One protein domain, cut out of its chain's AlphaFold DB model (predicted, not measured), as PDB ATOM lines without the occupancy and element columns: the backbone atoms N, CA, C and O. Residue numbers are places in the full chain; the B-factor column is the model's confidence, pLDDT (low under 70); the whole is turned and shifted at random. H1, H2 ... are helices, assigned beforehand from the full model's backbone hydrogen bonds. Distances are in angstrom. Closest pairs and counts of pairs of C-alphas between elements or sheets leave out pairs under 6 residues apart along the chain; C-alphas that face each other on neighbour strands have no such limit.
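This is residues 173 to 233 of the 233 residues of an uncharacterized protein of Enterobacter sp. CGMCC 5087 (UniProt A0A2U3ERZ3). Three short helices, H2, H3 and H4, make a triangle with their lines at small to moderate angles, and H1 packs on H2 at a steep angle on the side away from H3. H2 is the core, the one helix that meets the three others; H2 and H3 fold back on each other as a hairpin, and the first residues, 173 to 179, form a loop leading into H1. The printed part has 61 residues with four named helices, H1, H2, H3 and H4 in that order, and no named strand; the class is all helix. It is compact, with a radius of gyration of the C-alphas of 11.1 A, and rounded, spanning 29 by 24 by 20 A.

H1 takes residues 180 to 189 and is 14.4 A from first to last C-alpha, beginning at C-alpha 180 at (-25.107, 0.504, 37.503). H2, residues 196 to 205, is also 14.4 A long and begins at C-alpha 196 at (-18.071, 9.662, 34.954). H3 takes residues 210 to 218 and measures 12.4 A. H4, the longest with 12 residues, runs from 221 to 232 over 16.9 A and ends at C-alpha 232 at (-27.310, 11.595, 45.962).

H2 is the hub, touching H1, H3 and H4. H1 touches H2 at a steep tilt of 53 degrees, opposite ways, with the C-alphas of Val 181 and Val 202 closest at 5.4 A. H2 and H3 form a helical hairpin: they touch at a shallow tilt of 10 degrees, and their closest C-alphas, of Leu 200 and Met 213, are 6.6 A apart. H4 touches H2 and runs the same way, at a shallow tilt of 33 degrees, only just short of steep; the closest C-alphas, of Arg 196 and Pro 221, are 6.0 A apart. H3 and H4 are close but not clearly touching, with the C-alphas of Ile 216 and Ala 224 closest at 6.0 A. H1 and H4 are near each other, with 6 pairs of C-alphas within 10 A, while H1 and H3 are apart. In H1, H2, H3 and H4 every O i to N i+4 pair is within hydrogen-bond range.

The two C-alphas farthest apart are those of Glu 177 and Asp 218, at 30.0 A. The printed part has no cut and ends at residue 233, the chain's last residue. The links from H2 to H3 and from H3 to H4 are tight, the link from H1 to H2 is short, and no link is long. The mean pLDDT of the printed part is 78.5; residue 176, residues 224 to 229 and residues 231 to 233 are under 70.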
ATOM      1  N   PRO A 173     -19.747  -8.468  37.374       80.75
ATOM      2  CA  PRO A 173     -20.631  -8.647  36.229       80.75
ATOM      3  C   PRO A 173     -21.978  -7.961  36.453       80.75
ATOM      4  O   PRO A 173     -22.604  -8.133  37.498       80.75
ATOM      5  N   ARG A 174     -22.439  -7.206  35.455       81.19
ATOM      6  CA  ARG A 174     -23.757  -6.567  35.497       81.19
ATOM      7  C   ARG A 174     -24.841  -7.593  35.196       81.19
ATOM      8  O   ARG A 174     -24.722  -8.353  34.236       81.19
ATOM      9  N   SER A 175     -25.898  -7.577  35.994       75.62
ATOM     10  CA  SER A 175     -27.098  -8.396  35.812       75.62
ATOM     11  C   SER A 175     -28.345  -7.536  36.022       75.62
ATOM     12  O   SER A 175     -28.237  -6.362  36.376       75.62
ATOM     13  N   GLU A 176     -29.534  -8.103  35.812       67.19
ATOM     14  CA  GLU A 176     -30.795  -7.414  36.136       67.19
ATOM     15  C   GLU A 176     -30.892  -7.060  37.632       67.19
ATOM     16  O   GLU A 176     -31.471  -6.040  37.988       67.19
ATOM     17  N   GLU A 177     -30.268  -7.864  38.499       70.38
ATOM     18  CA  GLU A 177     -30.236  -7.661  39.954       70.38
ATOM     19  C   GLU A 177     -29.084  -6.751  40.411       70.38
ATOM     20  O   GLU A 177     -29.170  -6.122  41.465       70.38
ATOM     21  N   PHE A 178     -28.002  -6.671  39.630       78.81
ATOM     22  CA  PHE A 178     -26.819  -5.880  39.954       78.81
ATOM     23  C   PHE A 178     -26.591  -4.793  38.904       78.81
ATOM     24  O   PHE A 178     -25.888  -4.970  37.901       78.81
ATOM     25  N   THR A 179     -27.239  -3.656  39.149       84.81
ATOM     26  CA  THR A 179     -27.335  -2.536  38.210       84.81
ATOM     27  C   THR A 179     -26.181  -1.541  38.366       84.81
ATOM     28  O   THR A 179     -25.426  -1.563  39.340       84.81
ATOM     29  N   ALA A 180     -26.066  -0.601  37.422       83.75
ATOM     30  CA  ALA A 180     -25.107   0.504  37.503       83.75
ATOM     31  C   ALA A 180     -25.256   1.336  38.795       83.75
ATOM     32  O   ALA A 180     -24.259   1.826  39.324       83.75
ATOM     33  N   VAL A 181     -26.479   1.439  39.332       85.06
ATOM     34  CA  VAL A 181     -26.768   2.129  40.599       85.06
ATOM     35  C   VAL A 181     -26.106   1.405  41.770       85.06
ATOM     36  O   VAL A 181     -25.457   2.042  42.592       85.06
ATOM     37  N   ASN A 182     -26.189   0.071  41.812       88.06
ATOM     38  CA  ASN A 182     -25.567  -0.726  42.873       88.06
ATOM     39  C   ASN A 182     -24.038  -0.590  42.859       88.06
ATOM     40  O   ASN A 182     -23.418  -0.453  43.911       88.06
ATOM     41  N   VAL A 183     -23.424  -0.576  41.672       85.62
ATOM     42  CA  VAL A 183     -21.974  -0.363  41.519       85.62
ATOM     43  C   VAL A 183     -21.570   1.021  42.033       85.62
ATOM     44  O   VAL A 183     -20.573   1.144  42.745       85.62
ATOM     45  N   ALA A 184     -22.341   2.059  41.699       86.12
ATOM     46  CA  ALA A 184     -22.064   3.422  42.143       86.12
ATOM     47  C   ALA A 184     -22.193   3.561  43.668       86.12
ATOM     48  O   ALA A 184     -21.295   4.107  44.304       86.12
ATOM     49  N   GLN A 185     -23.232   2.969  44.261       86.31
ATOM     50  CA  GLN A 185     -23.426   2.936  45.715       86.31
ATOM     51  C   GLN A 185     -22.289   2.209  46.446       86.31
ATOM     52  O   GLN A 185     -21.853   2.653  47.505       86.31
ATOM     53  N   LEU A 186     -21.766   1.109  45.892       87.12
ATOM     54  CA  LEU A 186     -20.629   0.400  46.492       87.12
ATOM     55  C   LEU A 186     -19.333   1.216  46.453       87.12
ATOM     56  O   LEU A 186     -18.543   1.153  47.398       87.12
ATOM     57  N   LEU A 187     -19.107   1.977  45.378       87.19
ATOM     58  CA  LEU A 187     -17.972   2.898  45.299       87.19
ATOM     59  C   LEU A 187     -18.101   4.005  46.352       87.19
ATOM     60  O   LEU A 187     -17.141   4.245  47.080       87.19
ATOM     61  N   GLU A 188     -19.285   4.603  46.497       85.69
ATOM     62  CA  GLU A 188     -19.550   5.623  47.520       85.69
ATOM     63  C   GLU A 188     -19.363   5.098  48.940       85.69
ATOM     64  O   GLU A 188     -18.654   5.723  49.728       85.69
ATOM     65  N   ALA A 189     -19.933   3.930  49.253       85.00
ATOM     66  CA  ALA A 189     -19.783   3.286  50.557       85.00
ATOM     67  C   ALA A 189     -18.311   2.985  50.888       85.00
ATOM     68  O   ALA A 189     -17.924   2.979  52.050       85.00
ATOM     69  N   SER A 190     -17.479   2.787  49.861       83.50
ATOM     70  CA  SER A 190     -16.030   2.582  49.986       83.50
ATOM     71  C   SER A 190     -15.220   3.887  50.017       83.50
ATOM     72  O   SER A 190     -13.986   3.853  50.018       83.50
ATOM     73  N   GLY A 191     -15.881   5.049  49.994       82.31
ATOM     74  CA  GLY A 191     -15.236   6.362  49.922       82.31
ATOM     75  C   GLY A 191     -14.508   6.617  48.597       82.31
ATOM     76  O   GLY A 191     -13.608   7.458  48.536       82.31
ATOM     77  N   LEU A 192     -14.854   5.880  47.537       85.44
ATOM     78  CA  LEU A 192     -14.229   5.959  46.219       85.44
ATOM     79  C   LEU A 192     -15.055   6.848  45.276       85.44
ATOM     80  O   LEU A 192     -16.284   6.810  45.307       85.44
ATOM     81  N   PRO A 193     -14.401   7.642  44.410       84.69
ATOM     82  CA  PRO A 193     -15.111   8.459  43.438       84.69
ATOM     83  C   PRO A 193     -15.793   7.577  42.390       84.69
ATOM     84  O   PRO A 193     -15.202   6.621  41.878       84.69
ATOM     85  N   VAL A 194     -17.026   7.932  42.036       83.62
ATOM     86  CA  VAL A 194     -17.776   7.256  40.977       83.62
ATOM     87  C   VAL A 194     -17.271   7.743  39.614       83.62
ATOM     88  O   VAL A 194     -17.299   8.945  39.349       83.62
ATOM     89  N   PRO A 195     -16.801   6.851  38.721       85.88
ATOM     90  CA  PRO A 195     -16.349   7.252  37.397       85.88
ATOM     91  C   PRO A 195     -17.470   7.891  36.579       85.88
ATOM     92  O   PRO A 195     -18.594   7.391  36.540       85.88
ATOM     93  N   ARG A 196     -17.132   8.934  35.819       83.75
ATOM     94  CA  ARG A 196     -18.071   9.662  34.954       83.75
ATOM     95  C   ARG A 196     -18.865   8.759  33.997       83.75
ATOM     96  O   ARG A 196     -20.046   8.990  33.759       83.75
ATOM     97  N   THR A 197     -18.239   7.719  33.450       84.94
ATOM     98  CA  THR A 197     -18.919   6.746  32.579       84.94
ATOM     99  C   THR A 197     -20.021   5.990  33.317       84.94
ATOM    100  O   THR A 197     -21.111   5.837  32.773       84.94
ATOM    101  N   LEU A 198     -19.765   5.585  34.562       83.88
ATOM    102  CA  LEU A 198     -20.744   4.920  35.417       83.88
ATOM    103  C   LEU A 198     -21.860   5.885  35.835       83.88
ATOM    104  O   LEU A 198     -23.024   5.504  35.830       83.88
ATOM    105  N   MET A 199     -21.539   7.155  36.098       81.88
ATOM    106  CA  MET A 199     -22.552   8.181  36.380       81.88
ATOM    107  C   MET A 199     -23.535   8.378  35.221       81.88
ATOM    108  O   MET A 199     -24.736   8.493  35.446       81.88
ATOM    109  N   LEU A 200     -23.050   8.395  33.976       83.50
ATOM    110  CA  LEU A 200     -23.913   8.500  32.795       83.50
ATOM    111  C   LEU A 200     -24.805   7.260  32.618       83.50
ATOM    112  O   LEU A 200     -25.884   7.341  32.039       83.50
ATOM    113  N   GLU A 201     -24.380   6.093  33.086       83.94
ATOM    114  CA  GLU A 201     -25.231   4.903  33.074       83.94
ATOM    115  C   GLU A 201     -26.281   4.964  34.177       83.94
ATOM    116  O   GLU A 201     -27.453   4.721  33.899       83.94
ATOM    117  N   VAL A 202     -25.894   5.374  35.389       83.81
ATOM    118  CA  VAL A 202     -26.828   5.641  36.493       83.81
ATOM    119  C   VAL A 202     -27.885   6.653  36.060       83.81
ATOM    120  O   VAL A 202     -29.072   6.377  36.196       83.81
ATOM    121  N   GLY A 203     -27.474   7.765  35.447       79.62
ATOM    122  CA  GLY A 203     -28.371   8.816  34.971       79.62
ATOM    123  C   GLY A 203     -29.388   8.352  33.927       79.62
ATOM    124  O   GLY A 203     -30.515   8.834  33.923       79.62
ATOM    125  N   LYS A 204     -29.033   7.372  33.084       81.94
ATOM    126  CA  LYS A 204     -29.985   6.734  32.157       81.94
ATOM    127  C   LYS A 204     -30.974   5.817  32.874       81.94
ATOM    128  O   LYS A 204     -32.111   5.711  32.438       81.94
ATOM    129  N   VAL A 205     -30.539   5.141  33.939       81.69
ATOM    130  CA  VAL A 205     -31.387   4.227  34.722       81.69
ATOM    131  C   VAL A 205     -32.414   4.996  35.556       81.69
ATOM    132  O   VAL A 205     -33.547   4.544  35.678       81.69
ATOM    133  N   ILE A 206     -32.043   6.160  36.096       79.31
ATOM    134  CA  ILE A 206     -32.929   7.004  36.921       79.31
ATOM    135  C   ILE A 206     -33.651   8.113  36.128       79.31
ATOM    136  O   ILE A 206     -34.276   8.977  36.734       79.31
ATOM    137  N   ASP A 207     -33.548   8.094  34.795       79.38
ATOM    138  CA  ASP A 207     -34.182   9.044  33.864       79.38
ATOM    139  C   ASP A 207     -33.858  10.530  34.143       79.38
ATOM    140  O   ASP A 207     -34.734  11.392  34.251       79.38
ATOM    141  N   LEU A 208     -32.564  10.852  34.283       78.44
ATOM    142  CA  LEU A 208     -32.114  12.239  34.439       78.44
ATOM    143  C   LEU A 208     -32.378  13.073  33.169       78.44
ATOM    144  O   LEU A 208     -32.171  12.591  32.050       78.44
ATOM    145  N   PRO A 209     -32.715  14.373  33.309       80.19
ATOM    146  CA  PRO A 209     -32.935  15.251  32.166       80.19
ATOM    147  C   PRO A 209     -31.722  15.305  31.217       80.19
ATOM    148  O   PRO A 209     -30.587  15.443  31.687       80.19
ATOM    149  N   PRO A 210     -31.924  15.335  29.883       77.25
ATOM    150  CA  PRO A 210     -30.833  15.365  28.900       77.25
ATOM    151  C   PRO A 210     -29.831  16.507  29.099       77.25
ATOM    152  O   PRO A 210     -28.648  16.352  28.816       77.25
ATOM    153  N   LYS A 211     -30.294  17.648  29.622       77.31
ATOM    154  CA  LYS A 211     -29.441  18.794  29.954       77.31
ATOM    155  C   LYS A 211     -28.442  18.468  31.073       77.31
ATOM    156  O   LYS A 211     -27.272  18.798  30.945       77.31
ATOM    157  N   VAL A 212     -28.887  17.766  32.116       74.19
ATOM    158  CA  VAL A 212     -28.039  17.327  33.239       74.19
ATOM    159  C   VAL A 212     -27.049  16.259  32.769       74.19
ATOM    160  O   VAL A 212     -25.875  16.285  33.123       74.19
ATOM    161  N   MET A 213     -27.500  15.357  31.898       73.62
ATOM    162  CA  MET A 213     -26.651  14.337  31.279       73.62
ATOM    163  C   MET A 213     -25.556  14.938  30.385       73.62
ATOM    164  O   MET A 213     -24.433  14.437  30.378       73.62
ATOM    165  N   ALA A 214     -25.868  16.010  29.650       77.12
ATOM    166  CA  ALA A 214     -24.904  16.757  28.843       77.12
ATOM    167  C   ALA A 214     -23.900  17.521  29.719       77.12
ATOM    168  O   ALA A 214     -22.705  17.458  29.463       77.12
ATOM    169  N   GLU A 215     -24.360  18.147  30.803       76.50
ATOM    170  CA  GLU A 215     -23.479  18.810  31.772       76.50
ATOM    171  C   GLU A 215     -22.487  17.814  32.403       76.50
ATOM    172  O   GLU A 215     -21.285  18.067  32.401       76.50
ATOM    173  N   ILE A 216     -22.939  16.628  32.834       75.44
ATOM    174  CA  ILE A 216     -22.053  15.547  33.317       75.44
ATOM    175  C   ILE A 216     -21.086  15.080  32.215       75.44
ATOM    176  O   ILE A 216     -19.957  14.672  32.497       75.44
ATOM    177  N   ALA A 217     -21.502  15.130  30.947       76.56
ATOM    178  CA  ALA A 217     -20.664  14.795  29.802       76.56
ATOM    179  C   ALA A 217     -19.631  15.887  29.433       76.56
ATOM    180  O   ALA A 217     -18.697  15.610  28.681       76.56
ATOM    181  N   ASP A 218     -19.719  17.083  29.994       80.31
ATOM    182  CA  ASP A 218     -18.732  18.144  29.757       80.31
ATOM    183  C   ASP A 218     -17.830  18.384  30.983       80.31
ATOM    184  O   ASP A 218     -16.800  19.049  30.881       80.31
ATOM    185  N   MET A 219     -18.154  17.778  32.131       80.38
ATOM    186  CA  MET A 219     -17.367  17.866  33.364       80.38
ATOM    187  C   MET A 219     -16.039  17.098  33.299       80.38
ATOM    188  O   MET A 219     -15.919  16.038  32.660       80.38
ATOM    189  N   SER A 220     -15.050  17.614  34.039       76.50
ATOM    190  CA  SER A 220     -13.839  16.864  34.365       76.50
ATOM    191  C   SER A 220     -14.185  15.659  35.262       76.50
ATOM    192  O   SER A 220     -15.223  15.662  35.928       76.50
ATOM    193  N   PRO A 221     -13.356  14.599  35.298       70.38
ATOM    194  CA  PRO A 221     -13.614  13.439  36.155       70.38
ATOM    195  C   PRO A 221     -13.747  13.782  37.648       70.38
ATOM    196  O   PRO A 221     -14.490  13.106  38.355       70.38
ATOM    197  N   GLU A 222     -13.045  14.820  38.108       71.31
ATOM    198  CA  GLU A 222     -13.088  15.298  39.494       71.31
ATOM    199  C   GLU A 222     -14.391  16.061  39.769       71.31
ATOM    200  O   GLU A 222     -15.115  15.719  40.705       71.31
ATOM    201  N   ASP A 223     -14.764  16.992  38.884       74.50
ATOM    202  CA  ASP A 223     -16.013  17.759  39.003       74.50
ATOM    203  C   ASP A 223     -17.253  16.859  38.917       74.50
ATOM    204  O   ASP A 223     -18.252  17.089  39.600       74.50
ATOM    205  N   ALA A 224     -17.190  15.809  38.093       68.06
ATOM    206  CA  ALA A 224     -18.262  14.833  37.965       68.06
ATOM    207  C   ALA A 224     -18.463  14.050  39.275       68.06
ATOM    208  O   ALA A 224     -19.596  13.906  39.735       68.06
ATOM    209  N   ALA A 225     -17.382  13.601  39.920       66.56
ATOM    210  CA  ALA A 225     -17.470  12.896  41.198       66.56
ATOM    211  C   ALA A 225     -18.084  13.775  42.307       66.56
ATOM    212  O   ALA A 225     -18.903  13.295  43.096       66.56
ATOM    213  N   ASP A 226     -17.752  15.068  42.334       69.50
ATOM    214  CA  ASP A 226     -18.327  16.026  43.286       69.50
ATOM    215  C   ASP A 226     -19.790  16.377  42.974       69.50
ATOM    216  O   ASP A 226     -20.600  16.552  43.889       69.50
ATOM    217  N   ALA A 227     -20.161  16.455  41.693       69.25
ATOM    218  CA  ALA A 227     -21.547  16.641  41.277       69.25
ATOM    219  C   ALA A 227     -22.418  15.445  41.685       69.25
ATOM    220  O   ALA A 227     -23.518  15.643  42.195       69.25
ATOM    221  N   TYR A 228     -21.917  14.215  41.528       67.81
ATOM    222  CA  TYR A 228     -22.629  12.997  41.924       67.81
ATOM    223  C   TYR A 228     -22.988  12.980  43.414       67.81
ATOM    224  O   TYR A 228     -24.151  12.762  43.749       67.81
ATOM    225  N   ARG A 229     -22.037  13.314  44.301       67.88
ATOM    226  CA  ARG A 229     -22.306  13.429  45.748       67.88
ATOM    227  C   ARG A 229     -23.446  14.400  46.044       67.88
ATOM    228  O   ARG A 229     -24.333  14.087  46.825       67.88
ATOM    229  N   LYS A 230     -23.466  15.556  45.372       73.88
ATOM    230  CA  LYS A 230     -24.547  16.546  45.526       73.88
ATOM    231  C   LYS A 230     -25.902  16.045  45.019       73.88
ATOM    232  O   LYS A 230     -26.924  16.511  45.513       73.88
ATOM    233  N   PHE A 231     -25.923  15.152  44.028       69.44
ATOM    234  CA  PHE A 231     -27.158  14.562  43.508       69.44
ATOM    235  C   PHE A 231     -27.738  13.483  44.428       69.44
ATOM    236  O   PHE A 231     -28.959  13.349  44.480       69.44
ATOM    237  N   MET A 232     -26.889  12.730  45.132       67.56
ATOM    238  CA  MET A 232     -27.310  11.595  45.962       67.56
ATOM    239  C   MET A 232     -27.581  11.949  47.433       67.56
ATOM    240  O   MET A 232     -28.323  11.209  48.082       67.56
ATOM    241  N   GLY A 233     -27.077  13.090  47.924       56.00
ATOM    242  CA  GLY A 233     -27.317  13.596  49.285       56.00
ATOM    243  C   GLY A 233     -26.071  13.562  50.152       56.00
ATOM    244  O   GLY A 233     -25.785  12.485  50.716       56.00
TER     245      GLY A 233